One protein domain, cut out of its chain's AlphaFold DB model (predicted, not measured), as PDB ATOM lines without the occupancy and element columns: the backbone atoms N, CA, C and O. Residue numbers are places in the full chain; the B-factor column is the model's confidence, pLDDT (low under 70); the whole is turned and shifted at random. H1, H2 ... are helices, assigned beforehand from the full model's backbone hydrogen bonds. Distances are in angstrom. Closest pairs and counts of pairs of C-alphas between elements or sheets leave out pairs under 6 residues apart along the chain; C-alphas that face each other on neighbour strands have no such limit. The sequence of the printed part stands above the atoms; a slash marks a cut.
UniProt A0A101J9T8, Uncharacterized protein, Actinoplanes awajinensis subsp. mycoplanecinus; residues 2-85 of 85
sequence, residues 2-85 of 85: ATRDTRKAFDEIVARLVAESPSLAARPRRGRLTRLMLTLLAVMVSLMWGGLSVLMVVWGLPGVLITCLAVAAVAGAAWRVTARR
ATOM      1  N   ALA A   2      99.005 143.475  64.124       59.53
ATOM      2  CA  ALA A   2      98.178 142.998  65.253       59.53
ATOM      3  C   ALA A   2      98.905 142.217  66.379       59.53
ATOM      4  O   ALA A   2      98.505 142.275  67.536       59.53
ATOM      5  N   THR A   3      99.997 141.505  66.076       62.19
ATOM      6  CA  THR A   3     100.786 140.756  67.077       62.19
ATOM      7  C   THR A   3     101.612 141.649  68.007       62.19
ATOM      8  O   THR A   3     102.063 141.203  69.063       62.19
ATOM      9  N   ARG A   4     101.852 142.905  67.615       64.06
ATOM     10  CA  ARG A   4     102.600 143.881  68.417       64.06
ATOM     11  C   ARG A   4     101.700 144.535  69.465       64.06
ATOM     12  O   ARG A   4     102.166 144.799  70.569       64.06
ATOM     13  N   ASP A   5     100.426 144.727  69.134       69.69
ATOM     14  CA  ASP A   5      99.432 145.315  70.036       69.69
ATOM     15  C   ASP A   5      99.001 144.321  71.121       69.69
ATOM     16  O   ASP A   5      98.916 144.687  72.292       69.69
ATOM     17  N   THR A   6      98.869 143.033  70.785       69.81
ATOM     18  CA  THR A   6      98.606 141.982  71.783       69.81
ATOM     19  C   THR A   6      99.764 141.777  72.754       69.81
ATOM     20  O   THR A   6      99.525 141.546  73.938       69.81
ATOM     21  N   ARG A   7     101.017 141.918  72.300       73.44
ATOM     22  CA  ARG A   7     102.182 141.888  73.202       73.44
ATOM     23  C   ARG A   7     102.166 143.036  74.205       73.44
ATOM     24  O   ARG A   7     102.422 142.798  75.376       73.44
ATOM     25  N   LYS A   8     101.825 144.250  73.767       77.56
ATOM     26  CA  LYS A   8     101.729 145.409  74.666       77.56
ATOM     27  C   LYS A   8     100.621 145.244  75.706       77.56
ATOM     28  O   LYS A   8     100.864 145.503  76.876       77.56
ATOM     29  N   ALA A   9      99.447 144.763  75.291       78.00
ATOM     30  CA  ALA A   9      98.339 144.506  76.211       78.00
ATOM     31  C   ALA A   9      98.693 143.426  77.248       78.00
ATOM     32  O   ALA A   9      98.361 143.551  78.424       78.00
ATOM     33  N   PHE A  10      99.409 142.380  76.827       82.38
ATOM     34  CA  PHE A  10      99.894 141.344  77.734       82.38
ATOM     35  C   PHE A  10     100.925 141.888  78.733       82.38
ATOM     36  O   PHE A  10     100.791 141.637  79.928       82.38
ATOM     37  N   ASP A  11     101.905 142.667  78.267       83.69
ATOM     38  CA  ASP A  11     102.917 143.278  79.137       83.69
ATOM     39  C   ASP A  11     102.285 144.220  80.171       83.69
ATOM     40  O   ASP A  11     102.705 144.232  81.326       83.69
ATOM     41  N   GLU A  12     101.238 144.956  79.797       85.25
ATOM     42  CA  GLU A  12     100.493 145.824  80.712       85.25
ATOM     43  C   GLU A  12      99.736 145.026  81.787       85.25
ATOM     44  O   GLU A  12      99.815 145.353  82.975       85.25
ATOM     45  N   ILE A  13      99.064 143.933  81.404       83.56
ATOM     46  CA  ILE A  13      98.380 143.034  82.349       83.56
ATOM     47  C   ILE A  13      99.392 142.405  83.313       83.56
ATOM     48  O   ILE A  13      99.158 142.373  84.522       83.56
ATOM     49  N   VAL A  14     100.526 141.931  82.794       79.81
ATOM     50  CA  VAL A  14     101.591 141.326  83.601       79.81
ATOM     51  C   VAL A  14     102.212 142.356  84.541       79.81
ATOM     52  O   VAL A  14     102.392 142.056  85.720       79.81
ATOM     53  N   ALA A  15     102.491 143.574  84.072       81.38
ATOM     54  CA  ALA A  15     103.030 144.646  84.906       81.38
ATOM     55  C   ALA A  15     102.081 144.993  86.059       81.38
ATOM     56  O   ALA A  15     102.522 145.138  87.201       81.38
ATOM     57  N   ARG A  16     100.774 145.049  85.785       79.56
ATOM     58  CA  ARG A  16      99.753 145.318  86.801       79.56
ATOM     59  C   ARG A  16      99.628 144.171  87.810       79.56
ATOM     60  O   ARG A  16      99.576 144.431  89.005       79.56
ATOM     61  N   LEU A  17      99.682 142.916  87.358       77.25
ATOM     62  CA  LEU A  17      99.688 141.734  88.236       77.25
ATOM     63  C   LEU A  17     100.927 141.670  89.142       77.25
ATOM     64  O   LEU A  17     100.834 141.297  90.310       77.25
ATOM     65  N   VAL A  18     102.096 142.010  88.598       74.81
ATOM     66  CA  VAL A  18     103.368 142.000  89.334       74.81
ATOM     67  C   VAL A  18     103.424 143.144  90.352       74.81
ATOM     68  O   VAL A  18     103.978 142.957  91.435       74.81
ATOM     69  N   ALA A  19     102.820 144.294  90.042       74.44
ATOM     70  CA  ALA A  19     102.680 145.408  90.977       74.44
ATOM     71  C   ALA A  19     101.726 145.081  92.143       74.44
ATOM     72  O   ALA A  19     102.039 145.399  93.288       74.44
ATOM     73  N   GLU A  20     100.613 144.393  91.867       73.94
ATOM     74  CA  GLU A  20      99.618 143.986  92.876       73.94
ATOM     75  C   GLU A  20     100.134 142.867  93.804       73.94
ATOM     76  O   GLU A  20      99.625 142.637  94.899       73.94
ATOM     77  N   SER A  21     101.153 142.126  93.369       54.75
ATOM     78  CA  SER A  21     101.730 141.012  94.118       54.75
ATOM     79  C   SER A  21     103.255 141.015  94.000       54.75
ATOM     80  O   SER A  21     103.824 140.278  93.188       54.75
ATOM     81  N   PRO A  22     103.964 141.771  94.862       56.78
ATOM     82  CA  PRO A  22     105.429 141.823  94.853       56.78
ATOM     83  C   PRO A  22     106.088 140.455  95.128       56.78
ATOM     84  O   PRO A  22     107.262 140.250  94.818       56.78
ATOM     85  N   SER A  23     105.329 139.480  95.645       57.72
ATOM     86  CA  SER A  23     105.734 138.075  95.787       57.72
ATOM     87  C   SER A  23     105.907 137.335  94.450       57.72
ATOM     88  O   SER A  23     106.687 136.384  94.391       57.72
ATOM     89  N   LEU A  24     105.232 137.771  93.378       55.81
ATOM     90  CA  LEU A  24     105.407 137.274  92.004       55.81
ATOM     91  C   LEU A  24     106.610 137.938  91.309       55.81
ATOM     92  O   LEU A  24     107.298 137.290  90.520       55.81
ATOM     93  N   ALA A  25     106.896 139.204  91.642       56.50
ATOM     94  CA  ALA A  25     108.062 139.962  91.166       56.50
ATOM     95  C   ALA A  25     109.385 139.451  91.752       56.50
ATOM     96  O   ALA A  25     110.451 139.572  91.138       56.50
ATOM     97  N   ALA A  26     109.320 138.887  92.961       57.19
ATOM     98  CA  ALA A  26     110.437 138.265  93.645       57.19
ATOM     99  C   ALA A  26     110.867 137.004  92.886       57.19
ATOM    100  O   ALA A  26     110.473 135.882  93.202       57.19
ATOM    101  N   ARG A  27     111.693 137.218  91.855       51.97
ATOM    102  CA  ARG A  27     112.400 136.209  91.067       51.97
ATOM    103  C   ARG A  27     112.703 134.997  91.953       51.97
ATOM    104  O   ARG A  27     113.479 135.132  92.906       51.97
ATOM    105  N   PRO A  28     112.104 133.824  91.690       50.81
ATOM    106  CA  PRO A  28     112.234 132.699  92.589       50.81
ATOM    107  C   PRO A  28     113.693 132.241  92.598       50.81
ATOM    108  O   PRO A  28     114.126 131.440  91.772       50.81
ATOM    109  N   ARG A  29     114.452 132.657  93.619       49.56
ATOM    110  CA  ARG A  29     115.694 131.986  94.050       49.56
ATOM    111  C   ARG A  29     115.437 130.488  94.334       49.56
ATOM    112  O   ARG A  29     116.358 129.677  94.339       49.56
ATOM    113  N   ARG A  30     114.149 130.123  94.440       50.81
ATOM    114  CA  ARG A  30     113.540 128.795  94.294       50.81
ATOM    115  C   ARG A  30     114.071 127.979  93.109       50.81
ATOM    116  O   ARG A  30     114.191 126.785  93.282       50.81
ATOM    117  N   GLY A  31     114.506 128.534  91.973       49.06
ATOM    118  CA  GLY A  31     114.975 127.712  90.838       49.06
ATOM    119  C   GLY A  31     116.095 126.702  91.169       49.06
ATOM    120  O   GLY A  31     116.081 125.584  90.656       49.06
ATOM    121  N   ARG A  32     117.036 127.049  92.064       52.78
ATOM    122  CA  ARG A  32     118.058 126.097  92.552       52.78
ATOM    123  C   ARG A  32     117.525 125.171  93.641       52.78
ATOM    124  O   ARG A  32     117.846 123.989  93.623       52.78
ATOM    125  N   LEU A  33     116.705 125.694  94.553       54.81
ATOM    126  CA  LEU A  33     116.132 124.918  95.655       54.81
ATOM    127  C   LEU A  33     115.148 123.859  95.136       54.81
ATOM    128  O   LEU A  33     115.213 122.711  95.547       54.81
ATOM    129  N   THR A  34     114.309 124.215  94.162       61.91
ATOM    130  CA  THR A  34     113.373 123.327  93.471       61.91
ATOM    131  C   THR A  34     114.112 122.258  92.674       61.91
ATOM    132  O   THR A  34     113.699 121.109  92.713       61.91
ATOM    133  N   ARG A  35     115.231 122.584  92.004       66.94
ATOM    134  CA  ARG A  35     116.054 121.569  91.320       66.94
ATOM    135  C   ARG A  35     116.710 120.606  92.301       66.94
ATOM    136  O   ARG A  35     116.590 119.412  92.090       66.94
ATOM    137  N   LEU A  36     117.330 121.114  93.371       69.88
ATOM    138  CA  LEU A  36     117.925 120.288  94.431       69.88
ATOM    139  C   LEU A  36     116.888 119.367  95.079       69.88
ATOM    140  O   LEU A  36     117.141 118.181  95.270       69.88
ATOM    141  N   MET A  37     115.705 119.907  95.360       73.44
ATOM    142  CA  MET A  37     114.584 119.178  95.939       73.44
ATOM    143  C   MET A  37     114.016 118.134  94.968       73.44
ATOM    144  O   MET A  37     113.745 117.016  95.387       73.44
ATOM    145  N   LEU A  38     113.923 118.445  93.670       76.88
ATOM    146  CA  LEU A  38     113.544 117.482  92.628       76.88
ATOM    147  C   LEU A  38     114.588 116.376  92.461       76.88
ATOM    148  O   LEU A  38     114.211 115.214  92.356       76.88
ATOM    149  N   THR A  39     115.886 116.698  92.480       76.06
ATOM    150  CA  THR A  39     116.945 115.677  92.439       76.06
ATOM    151  C   THR A  39     116.931 114.805  93.683       76.06
ATOM    152  O   THR A  39     117.037 113.592  93.556       76.06
ATOM    153  N   LEU A  40     116.734 115.381  94.873       78.12
ATOM    154  CA  LEU A  40     116.589 114.611  96.109       78.12
ATOM    155  C   LEU A  40     115.372 113.688  96.052       78.12
ATOM    156  O   LEU A  40     115.472 112.530  96.443       78.12
ATOM    157  N   LEU A  41     114.249 114.175  95.522       83.44
ATOM    158  CA  LEU A  41     113.044 113.373  95.348       83.44
ATOM    159  C   LEU A  41     113.275 112.235  94.347       83.44
ATOM    160  O   LEU A  41     112.916 111.098  94.628       83.44
ATOM    161  N   ALA A  42     113.923 112.514  93.217       79.81
ATOM    162  CA  ALA A  42     114.250 111.509  92.209       79.81
ATOM    163  C   ALA A  42     115.216 110.444  92.750       79.81
ATOM    164  O   ALA A  42     115.025 109.252  92.506       79.81
ATOM    165  N   VAL A  43     116.219 110.861  93.528       82.81
ATOM    166  CA  VAL A  43     117.160 109.964  94.209       82.81
ATOM    167  C   VAL A  43     116.426 109.105  95.237       82.81
ATOM    168  O   VAL A  43     116.579 107.889  95.208       82.81
ATOM    169  N   MET A  44     115.571 109.696  96.076       85.06
ATOM    170  CA  MET A  44     114.748 108.966  97.050       85.06
ATOM    171  C   MET A  44     113.820 107.953  96.383       85.06
ATOM    172  O   MET A  44     113.745 106.814  96.830       85.06
ATOM    173  N   VAL A  45     113.142 108.334  95.300       87.69
ATOM    174  CA  VAL A  45     112.264 107.429  94.547       87.69
ATOM    175  C   VAL A  45     113.069 106.289  93.932       87.69
ATOM    176  O   VAL A  45     112.654 105.142  94.035       87.69
ATOM    177  N   SER A  46     114.241 106.575  93.361       77.56
ATOM    178  CA  SER A  46     115.114 105.548  92.774       77.56
ATOM    179  C   SER A  46     115.666 104.591  93.831       77.56
ATOM    180  O   SER A  46     115.683 103.382  93.614       77.56
ATOM    181  N   LEU A  47     116.065 105.110  94.996       79.62
ATOM    182  CA  LEU A  47     116.494 104.319  96.153       79.62
ATOM    183  C   LEU A  47     115.356 103.471  96.709       79.62
ATOM    184  O   LEU A  47     115.566 102.304  97.017       79.62
ATOM    185  N   MET A  48     114.154 104.037  96.813       82.88
ATOM    186  CA  MET A  48     112.982 103.310  97.281       82.88
ATOM    187  C   MET A  48     112.617 102.202  96.295       82.88
ATOM    188  O   MET A  48     112.397 101.077  96.720       82.88
ATOM    189  N   TRP A  49     112.637 102.478  94.990       80.12
ATOM    190  CA  TRP A  49     112.314 101.498  93.953       80.12
ATOM    191  C   TRP A  49     113.363 100.386  93.846       80.12
ATOM    192  O   TRP A  49     113.025  99.203  93.878       80.12
ATOM    193  N   GLY A  50     114.644 100.752  93.767       75.50
ATOM    194  CA  GLY A  50     115.750  99.796  93.716       75.50
ATOM    195  C   GLY A  50     115.862  98.988  95.007       75.50
ATOM    196  O   GLY A  50     115.998  97.769  94.962       75.50
ATOM    197  N   GLY A  51     115.710  99.650  96.156       67.88
ATOM    198  CA  GLY A  51     115.677  99.015  97.468       67.88
ATOM    199  C   GLY A  51     114.534  98.012  97.585       67.88
ATOM    200  O   GLY A  51     114.785  96.875  97.963       67.88
ATOM    201  N   LEU A  52     113.311  98.381  97.186       66.38
ATOM    202  CA  LEU A  52     112.150  97.482  97.198       66.38
ATOM    203  C   LEU A  52     112.351  96.274  96.266       66.38
ATOM    204  O   LEU A  52     111.986  95.154  96.620       66.38
ATOM    205  N   SER A  53     112.976  96.490  95.103       66.94
ATOM    206  CA  SER A  53     113.288  95.428  94.141       66.94
ATOM    207  C   SER A  53     114.314  94.432  94.691       66.94
ATOM    208  O   SER A  53     114.113  93.227  94.560       66.94
ATOM    209  N   VAL A  54     115.367  94.907  95.365       62.22
ATOM    210  CA  VAL A  54     116.370  94.042  96.017       62.22
ATOM    211  C   VAL A  54     115.784  93.351  97.249       62.22
ATOM    212  O   VAL A  54     116.030  92.167  97.470       62.22
ATOM    213  N   LEU A  55     114.953  94.044  98.030       61.44
ATOM    214  CA  LEU A  55     114.323  93.484  99.225       61.44
ATOM    215  C   LEU A  55     113.356  92.341  98.887       61.44
ATOM    216  O   LEU A  55     113.289  91.361  99.631       61.44
ATOM    217  N   MET A  56     112.671  92.423  97.738       61.41
ATOM    218  CA  MET A  56     111.881  91.308  97.208       61.41
ATOM    219  C   MET A  56     112.733  90.069  96.916       61.41
ATOM    220  O   MET A  56     112.271  88.958  97.161       61.41
ATOM    221  N   VAL A  57     113.962  90.247  96.423       62.28
ATOM    222  CA  VAL A  57     114.848  89.139  96.030       62.28
ATOM    223  C   VAL A  57     115.523  88.488  97.240       62.28
ATOM    224  O   VAL A  57     115.721  87.277  97.241       62.28
ATOM    225  N   VAL A  58     115.865  89.265  98.273       60.28
ATOM    226  CA  VAL A  58     116.687  88.763  99.392       60.28
ATOM    227  C   VAL A  58     115.845  88.243 100.573       60.28
ATOM    228  O   VAL A  58     116.328  87.375 101.292       60.28
ATOM    229  N   TRP A  59     114.609  88.731 100.798       51.72
ATOM    230  CA  TRP A  59     113.823  88.397 102.013       51.72
ATOM    231  C   TRP A  59     112.377  87.908 101.793       51.72
ATOM    232  O   TRP A  59     111.773  87.390 102.734       51.72
ATOM    233  N   GLY A  60     111.781  88.063 100.606       67.06
ATOM    234  CA  GLY A  60     110.338  87.827 100.425       67.06
ATOM    235  C   GLY A  60     109.444  88.769 101.267       67.06
ATOM    236  O   GLY A  60     109.898  89.804 101.760       67.06
ATOM    237  N   LEU A  61     108.158  88.413 101.451       57.75
ATOM    238  CA  LEU A  61     107.115  89.212 102.142       57.75
ATOM    239  C   LEU A  61     107.526  89.951 103.443       57.75
ATOM    240  O   LEU A  61     107.108  91.103 103.602       57.75
ATOM    241  N   PRO A  62     108.293  89.360 104.386       60.28
ATOM    242  CA  PRO A  62     108.594  90.027 105.656       60.28
ATOM    243  C   PRO A  62     109.490  91.261 105.498       60.28
ATOM    244  O   PRO A  62     109.320  92.228 106.239       60.28
ATOM    245  N   GLY A  63     110.390  91.276 104.508       58.88
ATOM    246  CA  GLY A  63     111.240  92.441 104.245       58.88
ATOM    247  C   GLY A  63     110.408  93.660 103.849       58.88
ATOM    248  O   GLY A  63     110.578  94.746 104.403       58.88
ATOM    249  N   VAL A  64     109.431  93.452 102.961       62.59
ATOM    250  CA  VAL A  64     108.550  94.508 102.439       62.59
ATOM    251  C   VAL A  64     107.755  95.183 103.562       62.59
ATOM    252  O   VAL A  64     107.700  96.415 103.618       62.59
ATOM    253  N   LEU A  65     107.195  94.393 104.484       69.88
ATOM    254  CA  LEU A  65     106.425  94.884 105.635       69.88
ATOM    255  C   LEU A  65     107.246  95.816 106.536       69.88
ATOM    256  O   LEU A  65     106.752  96.874 106.934       69.88
ATOM    257  N   ILE A  66     108.507  95.467 106.805       71.81
ATOM    258  CA  ILE A  66     109.400  96.258 107.664       71.81
ATOM    259  C   ILE A  66     109.747  97.595 107.001       71.81
ATOM    260  O   ILE A  66     109.640  98.645 107.638       71.81
ATOM    261  N   THR A  67     110.095  97.596 105.710       70.19
ATOM    262  CA  THR A  67     110.342  98.849 104.976       70.19
ATOM    263  C   THR A  67     109.105  99.731 104.887       70.19
ATOM    264  O   THR A  67     109.219 100.945 105.038       70.19
ATOM    265  N   CYS A  68     107.923  99.149 104.680       72.81
ATOM    266  CA  CYS A  68     106.682  99.911 104.588       72.81
ATOM    267  C   CYS A  68     106.359 100.607 105.922       72.81
ATOM    268  O   CYS A  68     106.067 101.804 105.942       72.81
ATOM    269  N   LEU A  69     106.521  99.896 107.045       80.06
ATOM    270  CA  LEU A  69     106.400 100.466 108.392       80.06
ATOM    271  C   LEU A  69     107.416 101.586 108.644       80.06
ATOM    272  O   LEU A  69     107.049 102.639 109.166       80.06
ATOM    273  N   ALA A  70     108.675 101.391 108.244       81.56
ATOM    274  CA  ALA A  70     109.719 102.397 108.409       81.56
ATOM    275  C   ALA A  70     109.419 103.671 107.599       81.56
ATOM    276  O   ALA A  70     109.481 104.777 108.139       81.56
ATOM    277  N   VAL A  71     109.025 103.529 106.329       81.44
ATOM    278  CA  VAL A  71     108.654 104.663 105.469       81.44
ATOM    279  C   VAL A  71     107.422 105.383 106.020       81.44
ATOM    280  O   VAL A  71     107.431 106.611 106.108       81.44
ATOM    281  N   ALA A  72     106.393 104.652 106.456       80.38
ATOM    282  CA  ALA A  72     105.196 105.238 107.056       80.38
ATOM    283  C   ALA A  72     105.510 106.012 108.348       80.38
ATOM    284  O   ALA A  72     104.978 107.103 108.559       80.38
ATOM    285  N   ALA A  73     106.410 105.495 109.189       86.31
ATOM    286  CA  ALA A  73     106.841 106.173 110.408       86.31
ATOM    287  C   ALA A  73     107.596 107.477 110.102       86.31
ATOM    288  O   ALA A  73     107.301 108.514 110.699       86.31
ATOM    289  N   VAL A  74     108.523 107.448 109.141       83.44
ATOM    290  CA  VAL A  74     109.298 108.633 108.734       83.44
ATOM    291  C   VAL A  74     108.401 109.673 108.068       83.44
ATOM    292  O   VAL A  74     108.460 110.850 108.427       83.44
ATOM    293  N   ALA A  75     107.526 109.256 107.151       78.81
ATOM    294  CA  ALA A  75     106.568 110.143 106.498       78.81
ATOM    295  C   ALA A  75     105.582 110.745 107.509       78.81
ATOM    296  O   ALA A  75     105.342 111.949 107.486       78.81
ATOM    297  N   GLY A  76     105.071 109.943 108.446       84.06
ATOM    298  CA  GLY A  76     104.188 110.411 109.512       84.06
ATOM    299  C   GLY A  76     104.874 111.394 110.463       84.06
ATOM    300  O   GLY A  76     104.276 112.401 110.844       84.06
ATOM    301  N   ALA A  77     106.136 111.152 110.818       82.38
ATOM    302  CA  ALA A  77     106.923 112.069 111.637       82.38
ATOM    303  C   ALA A  77     107.195 113.389 110.903       82.38
ATOM    304  O   ALA A  77     106.953 114.458 111.467       82.38
ATOM    305  N   ALA A  78     107.618 113.326 109.638       74.44
ATOM    306  CA  ALA A  78     107.818 114.507 108.805       74.44
ATOM    307  C   ALA A  78     106.517 115.311 108.665       74.44
ATOM    308  O   ALA A  78     106.525 116.522 108.884       74.44
ATOM    309  N   TRP A  79     105.395 114.629 108.412       81.62
ATOM    310  CA  TRP A  79     104.082 115.255 108.281       81.62
ATOM    311  C   TRP A  79     103.637 115.931 109.576       81.62
ATOM    312  O   TRP A  79     103.211 117.083 109.540       81.62
ATOM    313  N   ARG A  80     103.814 115.282 110.737       79.62
ATOM    314  CA  ARG A  80     103.535 115.896 112.049       79.62
ATOM    315  C   ARG A  80     104.388 117.132 112.310       79.62
ATOM    316  O   ARG A  80     103.893 118.076 112.917       79.62
ATOM    317  N   VAL A  81     105.652 117.132 111.893       76.44
ATOM    318  CA  VAL A  81     106.547 118.286 112.070       76.44
ATOM    319  C   VAL A  81     106.122 119.446 111.170       76.44
ATOM    320  O   VAL A  81     106.118 120.587 111.626       76.44
ATOM    321  N   THR A  82     105.709 119.174 109.930       69.00
ATOM    322  CA  THR A  82     105.165 120.206 109.032       69.00
ATOM    323  C   THR A  82     103.768 120.676 109.420       69.00
ATOM    324  O   THR A  82     103.474 121.841 109.221       69.00
ATOM    325  N   ALA A  83     102.923 119.813 109.989       62.69
ATOM    326  CA  ALA A  83     101.560 120.159 110.402       62.69
ATOM    327  C   ALA A  83     101.503 120.924 111.738       62.69
ATOM    328  O   ALA A  83     100.467 121.480 112.083       62.69
ATOM    329  N   ARG A  84     102.594 120.918 112.515       56.22
ATOM    330  CA  ARG A  84     102.734 121.689 113.762       56.22
ATOM    331  C   ARG A  84     103.392 123.059 113.566       56.22
ATOM    332  O   ARG A  84     103.532 123.782 114.549       56.22
ATOM    333  N   ARG A  85     103.846 123.380 112.354       48.22
ATOM    334  CA  ARG A  85     104.353 124.706 111.979       48.22
ATOM    335  C   ARG A  85     103.268 125.485 111.259       48.22
ATOM    336  O   ARG A  85     103.288 126.721 111.417       48.22
TER     337      ARG A  85
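Overview. This is residues 2 to 85 of the 85 residues of an uncharacterized protein of Actinoplanes awajinensis subsp. mycoplanecinus (UniProt A0A101J9T8). Two long helices, H3 and H4, fold back on each other as a narrow V whose corner lies at Gly 60, and a separate helix, H1, stands away from this hairpin beyond the beginning of H3, joined to it through the very short H2 and a bare stretch of chain. The contacts are few, and much of each long helix stands free. The printed part has 84 residues with four named helices, in the order H1, H2, H3, H4, and no named strand; the class is all helix. The whole is extended, with a radius of gyration of the C-alphas of 22.9 A, and flat, spanning 67 by 35 by 19 A.

Arrangement. H1, residues 2 to 20, and H2, residues 22 to 25, only just touch, only at the corner by their link, with 3 pairs of C-alphas within 8 A. The closest C-alphas are those of Val 18 and Ala 25, 5.4 A apart, and H1 takes part with residues 18 to 19 alone. H2 is apart from H3, residues 30 to 59. H3 and H4, residues 61 to 83, touch and form a helical hairpin, at a shallow tilt of 24 degrees, opposite ways. Their closest C-alphas are those of Leu 55 and Gly 63, 6.0 A apart; H3 touches with residues 52 to 56 alone and H4 with residues 63 to 64 alone. H1 is apart from H3 and from H4, and H2 is apart from H4. In H1 and H4 every O i to N i+4 pair is within hydrogen-bond range; in H3 25 of 26 are, and H2 is too short for such a pair.

Along the chain. H1 begins at C-alpha 2, at (98.178, 142.998, 65.253), and measures 27.7 A from first to last C-alpha. H2 has four residues, Pro 22 to Ala 25. H3, the longest helix with 30 residues, measures 41.1 A, from C-alpha 30 at (113.540, 128.795, 94.294) to C-alpha 59. H4 measures 32.5 A and ends at C-alpha 83, at (101.560, 120.159, 110.402).

Size, cuts and confidence. The two C-alphas farthest apart are those of Ala 2 and Trp 59, 67.7 A. Residues 2 to 14 of H1, residues 27 to 47, of which 30 to 47 belong to H3, and residues 72 to 85, of which 72 to 83 belong to H4, are among those that stand free. The printed part has no cut, and its three links are tight. The mean pLDDT of the printed part is 70.1; it is under 70 in residues 2 to 6, 21 to 36, 51 to 65 and 82 to 85.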